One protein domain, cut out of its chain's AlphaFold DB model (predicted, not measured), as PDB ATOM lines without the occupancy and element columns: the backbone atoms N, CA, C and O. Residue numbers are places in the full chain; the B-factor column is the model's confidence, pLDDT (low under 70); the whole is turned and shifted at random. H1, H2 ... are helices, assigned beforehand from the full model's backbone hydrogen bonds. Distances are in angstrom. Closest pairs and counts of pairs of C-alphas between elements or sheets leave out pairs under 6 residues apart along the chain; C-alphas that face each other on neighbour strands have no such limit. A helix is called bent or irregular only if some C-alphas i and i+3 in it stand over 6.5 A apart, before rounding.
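Overview. This is residues 2 to 65 of the 118 residues of an uncharacterized protein of Edaphochlamys debaryana (UniProt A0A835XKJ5). What shape do these coordinates make? Two long helices, H3 and H1, make an open V: the first residues of H1 meet H3 near its last residues, and the short helix H2 with its links bridges the wide end, leaving the middle empty. What is it built of? The 64 printed residues hold three named helices in the order H1, H2, H3 and no named strand, and the class is all helix. How large is it? It is loose and elongated, with a radius of gyration of the C-alphas of 15.0 A and spans of 43 by 28 by 17 A.

Along the chain. Where is the longest helix? H3, residues 38 to 64, is 39.0 A long, from C-alpha 38 at (-45.100, -23.739, -37.590) to C-alpha 64 at (-65.507, -56.282, -30.724). Where are the others? H1, residues 3 to 25, begins with C-alpha 3 at (-54.985, -52.333, -26.497) and is 31.2 A long. H2 is residues 28 to 32, 6.5 A long. Is H1 straight? It has a kink of 37 degrees near residue 17. It is neither bent nor irregular, but only just: C-alphas 20 and 23 are 6.2 A apart.

Arrangement. How does H3 meet H1? They touch through residues 52 to 60 of H3 and 3 to 7 of H1 alone, the closest C-alphas being those of Asn 3 and Tyr 59, 6.1 A apart. They run opposite ways at a steep tilt of 53 degrees. Where is H2? It is apart from H3, and close but not clearly touching H1, with the closest C-alphas, those of Ile 22 and Tyr 28, 6.2 A apart. What do the backbones show? In H2 every O i to N i+4 pair is within hydrogen-bond range; in H3 22 of 23 are, in H1 15 of 19.

Size, cuts and confidence. What is farthest apart? The C-alphas of Ser 33 and Ala 64, at 43.8 A. What stands free? Residues 12 to 21, 23 to 30 and 32 to 50 stand free. Are there cuts, long links or weak places? The printed part has no cut, and both links are tight. The mean pLDDT of the printed part is 91.7, and no printed residue is under 70.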
ATOM      1  N   THR A   2     -53.337 -55.215 -22.876       92.38
ATOM      2  CA  THR A   2     -54.218 -54.063 -23.151       92.38
ATOM      3  C   THR A   2     -54.059 -53.581 -24.597       92.38
ATOM      4  O   THR A   2     -53.018 -53.809 -25.219       92.38
ATOM      5  N   ASN A   3     -55.071 -52.903 -25.146       91.25
ATOM      6  CA  ASN A   3     -54.985 -52.333 -26.497       91.25
ATOM      7  C   ASN A   3     -53.877 -51.281 -26.611       91.25
ATOM      8  O   ASN A   3     -53.140 -51.283 -27.592       91.25
ATOM      9  N   TRP A   4     -53.664 -50.472 -25.570       92.25
ATOM     10  CA  TRP A   4     -52.550 -49.522 -25.501       92.25
ATOM     11  C   TRP A   4     -51.176 -50.182 -25.625       92.25
ATOM     12  O   TRP A   4     -50.327 -49.679 -26.358       92.25
ATOM     13  N   ALA A   5     -50.970 -51.342 -24.992       93.31
ATOM     14  CA  ALA A   5     -49.725 -52.089 -25.153       93.31
ATOM     15  C   ALA A   5     -49.532 -52.537 -26.612       93.31
ATOM     16  O   ALA A   5     -48.451 -52.371 -27.168       93.31
ATOM     17  N   ARG A   6     -50.586 -53.039 -27.273       93.12
ATOM     18  CA  ARG A   6     -50.518 -53.438 -28.693       93.12
ATOM     19  C   ARG A   6     -50.186 -52.256 -29.600       93.12
ATOM     20  O   ARG A   6     -49.355 -52.407 -30.492       93.12
ATOM     21  N   VAL A   7     -50.789 -51.090 -29.362       94.31
ATOM     22  CA  VAL A   7     -50.482 -49.852 -30.098       94.31
ATOM     23  C   VAL A   7     -49.012 -49.476 -29.917       94.31
ATOM     24  O   VAL A   7     -48.329 -49.247 -30.911       94.31
ATOM     25  N   TYR A   8     -48.499 -49.479 -28.684       93.94
ATOM     26  CA  TYR A   8     -47.095 -49.167 -28.409       93.94
ATOM     27  C   TYR A   8     -46.139 -50.128 -29.128       93.94
ATOM     28  O   TYR A   8     -45.270 -49.684 -29.876       93.94
ATOM     29  N   TYR A   9     -46.339 -51.442 -28.977       94.62
ATOM     30  CA  TYR A   9     -45.472 -52.440 -29.610       94.62
ATOM     31  C   TYR A   9     -45.532 -52.380 -31.133       94.62
ATOM     32  O   TYR A   9     -44.498 -52.452 -31.785       94.62
ATOM     33  N   THR A  10     -46.721 -52.226 -31.719       93.88
ATOM     34  CA  THR A  10     -46.835 -52.213 -33.183       93.88
ATOM     35  C   THR A  10     -46.287 -50.945 -33.816       93.88
ATOM     36  O   THR A  10     -45.615 -51.053 -34.837       93.88
ATOM     37  N   ASN A  11     -46.460 -49.775 -33.193       93.38
ATOM     38  CA  ASN A  11     -45.803 -48.553 -33.665       93.38
ATOM     39  C   ASN A  11     -44.281 -48.607 -33.456       93.38
ATOM     40  O   ASN A  11     -43.537 -48.199 -34.341       93.38
ATOM     41  N   GLY A  12     -43.805 -49.165 -32.336       94.19
ATOM     42  CA  GLY A  12     -42.373 -49.341 -32.087       94.19
ATOM     43  C   GLY A  12     -41.711 -50.294 -33.087       94.19
ATOM     44  O   GLY A  12     -40.679 -49.965 -33.665       94.19
ATOM     45  N   ILE A  13     -42.333 -51.447 -33.360       94.88
ATOM     46  CA  ILE A  13     -41.833 -52.413 -34.352       94.88
ATOM     47  C   ILE A  13     -41.886 -51.819 -35.764       94.88
ATOM     48  O   ILE A  13     -40.983 -52.085 -36.554       94.88
ATOM     49  N   ALA A  14     -42.884 -50.984 -36.080       93.94
ATOM     50  CA  ALA A  14     -43.004 -50.316 -37.376       93.94
ATOM     51  C   ALA A  14     -41.861 -49.326 -37.679       93.94
ATOM     52  O   ALA A  14     -41.643 -49.003 -38.846       93.94
ATOM     53  N   LEU A  15     -41.078 -48.901 -36.679       92.69
ATOM     54  CA  LEU A  15     -39.877 -48.095 -36.917       92.69
ATOM     55  C   LEU A  15     -38.818 -48.862 -37.721       92.69
ATOM     56  O   LEU A  15     -38.139 -48.265 -38.547       92.69
ATOM     57  N   LEU A  16     -38.700 -50.182 -37.542       93.44
ATOM     58  CA  LEU A  16     -37.723 -50.995 -38.273       93.44
ATOM     59  C   LEU A  16     -37.958 -50.995 -39.795       93.44
ATOM     60  O   LEU A  16     -37.041 -50.618 -40.526       93.44
ATOM     61  N   PRO A  17     -39.149 -51.362 -40.314       92.69
ATOM     62  CA  PRO A  17     -39.409 -51.273 -41.744       92.69
ATOM     63  C   PRO A  17     -39.383 -49.825 -42.241       92.69
ATOM     64  O   PRO A  17     -38.995 -49.608 -43.382       92.69
ATOM     65  N   LEU A  18     -39.724 -48.832 -41.408       91.12
ATOM     66  CA  LEU A  18     -39.616 -47.423 -41.788       91.12
ATOM     67  C   LEU A  18     -38.160 -47.008 -42.053       91.12
ATOM     68  O   LEU A  18     -37.883 -46.387 -43.077       91.12
ATOM     69  N   LEU A  19     -37.224 -47.391 -41.178       89.81
ATOM     70  CA  LEU A  19     -35.792 -47.113 -41.353       89.81
ATOM     71  C   LEU A  19     -35.230 -47.728 -42.640       89.81
ATOM     72  O   LEU A  19     -34.322 -47.162 -43.241       89.81
ATOM     73  N   VAL A  20     -35.781 -48.864 -43.071       91.75
ATOM     74  CA  VAL A  20     -35.422 -49.510 -44.340       91.75
ATOM     75  C   VAL A  20     -36.132 -48.852 -45.529       91.75
ATOM     76  O   VAL A  20     -35.528 -48.683 -46.584       91.75
ATOM     77  N   ALA A  21     -37.393 -48.444 -45.380       90.38
ATOM     78  CA  ALA A  21     -38.186 -47.862 -46.460       90.38
ATOM     79  C   ALA A  21     -37.700 -46.465 -46.879       90.38
ATOM     80  O   ALA A  21     -37.644 -46.186 -48.073       90.38
ATOM     81  N   ILE A  22     -37.306 -45.606 -45.930       88.94
ATOM     82  CA  ILE A  22     -36.837 -44.235 -46.219       88.94
ATOM     83  C   ILE A  22     -35.699 -44.200 -47.261       88.94
ATOM     84  O   ILE A  22     -35.837 -43.473 -48.248       88.94
ATOM     85  N   PRO A  23     -34.589 -44.954 -47.108       88.12
ATOM     86  CA  PRO A  23     -33.519 -44.945 -48.102       88.12
ATOM     87  C   PRO A  23     -33.923 -45.625 -49.416       88.12
ATOM     88  O   PRO A  23     -33.491 -45.178 -50.474       88.12
ATOM     89  N   LEU A  24     -34.764 -46.666 -49.377       91.38
ATOM     90  CA  LEU A  24     -35.203 -47.377 -50.584       91.38
ATOM     91  C   LEU A  24     -36.141 -46.541 -51.462       91.38
ATOM     92  O   LEU A  24     -36.058 -46.612 -52.686       91.38
ATOM     93  N   CYS A  25     -37.021 -45.747 -50.853       88.75
ATOM     94  CA  CYS A  25     -37.954 -44.876 -51.566       88.75
ATOM     95  C   CYS A  25     -37.322 -43.539 -51.993       88.75
ATOM     96  O   CYS A  25     -37.955 -42.784 -52.723       88.75
ATOM     97  N   GLY A  26     -36.094 -43.231 -51.560       85.25
ATOM     98  CA  GLY A  26     -35.414 -41.972 -51.895       85.25
ATOM     99  C   GLY A  26     -35.940 -40.741 -51.143       85.25
ATOM    100  O   GLY A  26     -35.509 -39.622 -51.414       85.25
ATOM    101  N   GLU A  27     -36.808 -40.934 -50.148       86.56
ATOM    102  CA  GLU A  27     -37.468 -39.867 -49.369       86.56
ATOM    103  C   GLU A  27     -36.493 -39.055 -48.493       86.56
ATOM    104  O   GLU A  27     -36.829 -37.990 -47.971       86.56
ATOM    105  N   TYR A  28     -35.251 -39.525 -48.343       84.31
ATOM    106  CA  TYR A  28     -34.207 -38.833 -47.586       84.31
ATOM    107  C   TYR A  28     -33.927 -37.417 -48.117       84.31
ATOM    108  O   TYR A  28     -33.746 -36.484 -47.335       84.31
ATOM    109  N   GLN A  29     -33.923 -37.232 -49.443       84.62
ATOM    110  CA  GLN A  29     -33.660 -35.920 -50.045       84.62
ATOM    111  C   GLN A  29     -34.804 -34.932 -49.782       84.62
ATOM    112  O   GLN A  29     -34.549 -33.766 -49.478       84.62
ATOM    113  N   ALA A  30     -36.052 -35.408 -49.824       84.56
ATOM    114  CA  ALA A  30     -37.227 -34.604 -49.501       84.56
ATOM    115  C   ALA A  30     -37.187 -34.129 -48.038       84.56
ATOM    116  O   ALA A  30     -37.392 -32.942 -47.775       84.56
ATOM    117  N   LEU A  31     -36.811 -35.015 -47.104       83.75
ATOM    118  CA  LEU A  31     -36.656 -34.678 -45.684       83.75
ATOM    119  C   LEU A  31     -35.610 -33.583 -45.438       83.75
ATOM    120  O   LEU A  31     -35.843 -32.690 -44.631       83.75
ATOM    121  N   MET A  32     -34.470 -33.632 -46.131       86.31
ATOM    122  CA  MET A  32     -33.395 -32.646 -45.949       86.31
ATOM    123  C   MET A  32     -33.749 -31.263 -46.503       86.31
ATOM    124  O   MET A  32     -33.193 -30.261 -46.059       86.31
ATOM    125  N   SER A  33     -34.673 -31.202 -47.463       87.88
ATOM    126  CA  SER A  33     -35.131 -29.949 -48.069       87.88
ATOM    127  C   SER A  33     -36.254 -29.256 -47.288       87.88
ATOM    128  O   SER A  33     -36.623 -28.127 -47.615       87.88
ATOM    129  N   VAL A  34     -36.812 -29.907 -46.258       88.75
ATOM    130  CA  VAL A  34     -37.977 -29.384 -45.541       88.75
ATOM    131  C   VAL A  34     -37.587 -28.254 -44.584       88.75
ATOM    132  O   VAL A  34     -36.744 -28.403 -43.699       88.75
ATOM    133  N   SER A  35     -38.240 -27.101 -44.724       91.38
ATOM    134  CA  SER A  35     -38.135 -26.015 -43.749       91.38
ATOM    135  C   SER A  35     -39.118 -26.254 -42.602       91.38
ATOM    136  O   SER A  35     -40.337 -26.199 -42.801       91.38
ATOM    137  N   TRP A  36     -38.606 -26.481 -41.395       89.69
ATOM    138  CA  TRP A  36     -39.415 -26.697 -40.194       89.69
ATOM    139  C   TRP A  36     -40.062 -25.392 -39.720       89.69
ATOM    140  O   TRP A  36     -39.531 -24.676 -38.874       89.69
ATOM    141  N   THR A  37     -41.218 -25.065 -40.291       92.62
ATOM    142  CA  THR A  37     -42.036 -23.911 -39.898       92.62
ATOM    143  C   THR A  37     -43.262 -24.360 -39.105       92.62
ATOM    144  O   THR A  37     -43.682 -25.519 -39.175       92.62
ATOM    145  N   GLY A  38     -43.887 -23.439 -38.363       88.19
ATOM    146  CA  GLY A  38     -45.100 -23.739 -37.590       88.19
ATOM    147  C   GLY A  38     -46.247 -24.297 -38.444       88.19
ATOM    148  O   GLY A  38     -46.982 -25.169 -37.985       88.19
ATOM    149  N   GLY A  39     -46.338 -23.876 -39.711       92.44
ATOM    150  CA  GLY A  39     -47.319 -24.384 -40.675       92.44
ATOM    151  C   GLY A  39     -47.095 -25.836 -41.109       92.44
ATOM    152  O   GLY A  39     -48.029 -26.460 -41.593       92.44
ATOM    153  N   VAL A  40     -45.897 -26.393 -40.904       92.06
ATOM    154  CA  VAL A  40     -45.570 -27.804 -41.188       92.06
ATOM    155  C   VAL A  40     -45.669 -28.650 -39.919       92.06
ATOM    156  O   VAL A  40     -46.217 -29.749 -39.936       92.06
ATOM    157  N   ILE A  41     -45.183 -28.122 -38.794       93.75
ATOM    158  CA  ILE A  41     -45.160 -28.847 -37.517       93.75
ATOM    159  C   ILE A  41     -46.582 -29.099 -37.000       93.75
ATOM    160  O   ILE A  41     -46.881 -30.204 -36.552       93.75
ATOM    161  N   ALA A  42     -47.473 -28.107 -37.082       94.75
ATOM    162  CA  ALA A  42     -48.846 -28.243 -36.597       94.75
ATOM    163  C   ALA A  42     -49.633 -29.383 -37.285       94.75
ATOM    164  O   ALA A  42     -50.131 -30.260 -36.570       94.75
ATOM    165  N   PRO A  43     -49.733 -29.453 -38.630       95.38
ATOM    166  CA  PRO A  43     -50.418 -30.565 -39.290       95.38
ATOM    167  C   PRO A  43     -49.690 -31.905 -39.113       95.38
ATOM    168  O   PRO A  43     -50.354 -32.940 -39.072       95.38
ATOM    169  N   LEU A  44     -48.362 -31.909 -38.950       94.81
ATOM    170  CA  LEU A  44     -47.600 -33.124 -38.650       94.81
ATOM    171  C   LEU A  44     -47.946 -33.697 -37.267       94.81
ATOM    172  O   LEU A  44     -48.180 -34.893 -37.125       94.81
ATOM    173  N   LEU A  45     -48.017 -32.856 -36.235       96.12
ATOM    174  CA  LEU A  45     -48.423 -33.307 -34.901       96.12
ATOM    175  C   LEU A  45     -49.877 -33.786 -34.895       96.12
ATOM    176  O   LEU A  45     -50.189 -34.800 -34.267       96.12
ATOM    177  N   LEU A  46     -50.753 -33.092 -35.627       96.56
ATOM    178  CA  LEU A  46     -52.146 -33.498 -35.780       96.56
ATOM    179  C   LEU A  46     -52.262 -34.867 -36.464       96.56
ATOM    180  O   LEU A  46     -53.014 -35.718 -35.988       96.56
ATOM    181  N   SER A  47     -51.502 -35.112 -37.535       96.12
ATOM    182  CA  SER A  47     -51.528 -36.401 -38.237       96.12
ATOM    183  C   SER A  47     -51.011 -37.539 -37.352       96.12
ATOM    184  O   SER A  47     -51.634 -38.601 -37.312       96.12
ATOM    185  N   CYS A  48     -49.963 -37.302 -36.558       95.31
ATOM    186  CA  CYS A  48     -49.484 -38.252 -35.552       95.31
ATOM    187  C   CYS A  48     -50.558 -38.564 -34.496       95.31
ATOM    188  O   CYS A  48     -50.808 -39.736 -34.203       95.31
ATOM    189  N   ALA A  49     -51.233 -37.544 -33.955       96.25
ATOM    190  CA  ALA A  49     -52.290 -37.729 -32.958       96.25
ATOM    191  C   ALA A  49     -53.471 -38.542 -33.519       96.25
ATOM    192  O   ALA A  49     -53.909 -39.517 -32.905       96.25
ATOM    193  N   VAL A  50     -53.945 -38.195 -34.720       96.00
ATOM    194  CA  VAL A  50     -55.011 -38.937 -35.413       96.00
ATOM    195  C   VAL A  50     -54.568 -40.369 -35.733       96.00
ATOM    196  O   VAL A  50     -55.355 -41.300 -35.561       96.00
ATOM    197  N   GLY A  51     -53.308 -40.577 -36.124       94.56
ATOM    198  CA  GLY A  51     -52.737 -41.902 -36.377       94.56
ATOM    199  C   GLY A  51     -52.743 -42.806 -35.139       94.56
ATOM    200  O   GLY A  51     -53.133 -43.975 -35.225       94.56
ATOM    201  N   VAL A  52     -52.403 -42.266 -33.964       94.44
ATOM    202  CA  VAL A  52     -52.488 -43.000 -32.688       94.44
ATOM    203  C   VAL A  52     -53.939 -43.365 -32.367       94.44
ATOM    204  O   VAL A  52     -54.220 -44.524 -32.040       94.44
ATOM    205  N   CYS A  53     -54.872 -42.421 -32.524       94.06
ATOM    206  CA  CYS A  53     -56.303 -42.669 -32.335       94.06
ATOM    207  C   CYS A  53     -56.820 -43.777 -33.267       94.06
ATOM    208  O   CYS A  53     -57.504 -44.696 -32.814       94.06
ATOM    209  N   MET A  54     -56.448 -43.737 -34.550       93.56
ATOM    210  CA  MET A  54     -56.824 -44.748 -35.540       93.56
ATOM    211  C   MET A  54     -56.252 -46.131 -35.193       93.56
ATOM    212  O   MET A  54     -56.965 -47.135 -35.283       93.56
ATOM    213  N   SER A  55     -54.987 -46.194 -34.766       93.81
ATOM    214  CA  SER A  55     -54.341 -47.441 -34.339       93.81
ATOM    215  C   SER A  55     -55.081 -48.062 -33.150       93.81
ATOM    216  O   SER A  55     -55.443 -49.240 -33.188       93.81
ATOM    217  N   HIS A  56     -55.409 -47.260 -32.133       93.88
ATOM    218  CA  HIS A  56     -56.159 -47.726 -30.967       93.88
ATOM    219  C   HIS A  56     -57.581 -48.188 -31.328       93.88
ATOM    220  O   HIS A  56     -57.987 -49.289 -30.947       93.88
ATOM    221  N   ALA A  57     -58.317 -47.396 -32.116       92.75
ATOM    222  CA  ALA A  57     -59.661 -47.743 -32.579       92.75
ATOM    223  C   ALA A  57     -59.680 -49.052 -33.385       92.75
ATOM    224  O   ALA A  57     -60.589 -49.865 -33.230       92.75
ATOM    225  N   SER A  58     -58.644 -49.305 -34.189       91.62
ATOM    226  CA  SER A  58     -58.515 -50.546 -34.959       91.62
ATOM    227  C   SER A  58     -58.385 -51.778 -34.059       91.62
ATOM    228  O   SER A  58     -58.954 -52.825 -34.368       91.62
ATOM    229  N   TYR A  59     -57.666 -51.676 -32.935       92.81
ATOM    230  CA  TYR A  59     -57.570 -52.773 -31.969       92.81
ATOM    231  C   TYR A  59     -58.852 -52.967 -31.166       92.81
ATOM    232  O   TYR A  59     -59.256 -54.112 -30.982       92.81
ATOM    233  N   LEU A  60     -59.523 -51.883 -30.766       91.94
ATOM    234  CA  LEU A  60     -60.846 -51.972 -30.139       91.94
ATOM    235  C   LEU A  60     -61.848 -52.676 -31.058       91.94
ATOM    236  O   LEU A  60     -62.569 -53.574 -30.628       91.94
ATOM    237  N   LEU A  61     -61.851 -52.317 -32.344       90.56
ATOM    238  CA  LEU A  61     -62.725 -52.945 -33.325       90.56
ATOM    239  C   LEU A  61     -62.402 -54.439 -33.470       90.56
ATOM    240  O   LEU A  61     -63.314 -55.256 -33.446       90.56
ATOM    241  N   ARG A  62     -61.118 -54.820 -33.531       89.56
ATOM    242  CA  ARG A  62     -60.686 -56.233 -33.585       89.56
ATOM    243  C   ARG A  62     -61.139 -57.070 -32.389       89.56
ATOM    244  O   ARG A  62     -61.288 -58.276 -32.543       89.56
ATOM    245  N   GLU A  63     -61.308 -56.463 -31.220       89.06
ATOM    246  CA  GLU A  63     -61.839 -57.162 -30.044       89.06
ATOM    247  C   GLU A  63     -63.360 -57.300 -30.087       89.06
ATOM    248  O   GLU A  63     -63.895 -58.295 -29.605       89.06
ATOM    249  N   ALA A  64     -64.051 -56.320 -30.673       89.31
ATOM    250  CA  ALA A  64     -65.507 -56.282 -30.724       89.31
ATOM    251  C   ALA A  64     -66.108 -57.082 -31.893       89.31
ATOM    252  O   ALA A  64     -67.241 -57.550 -31.792       89.31
ATOM    253  N   VAL A  65     -65.390 -57.220 -33.016       87.75
ATOM    254  CA  VAL A  65     -65.931 -57.810 -34.252       87.75
ATOM    255  C   VAL A  65     -65.062 -58.932 -34.813       87.75
ATOM    256  O   VAL A  65     -63.880 -59.067 -34.506       87.75
TER     257      VAL A  65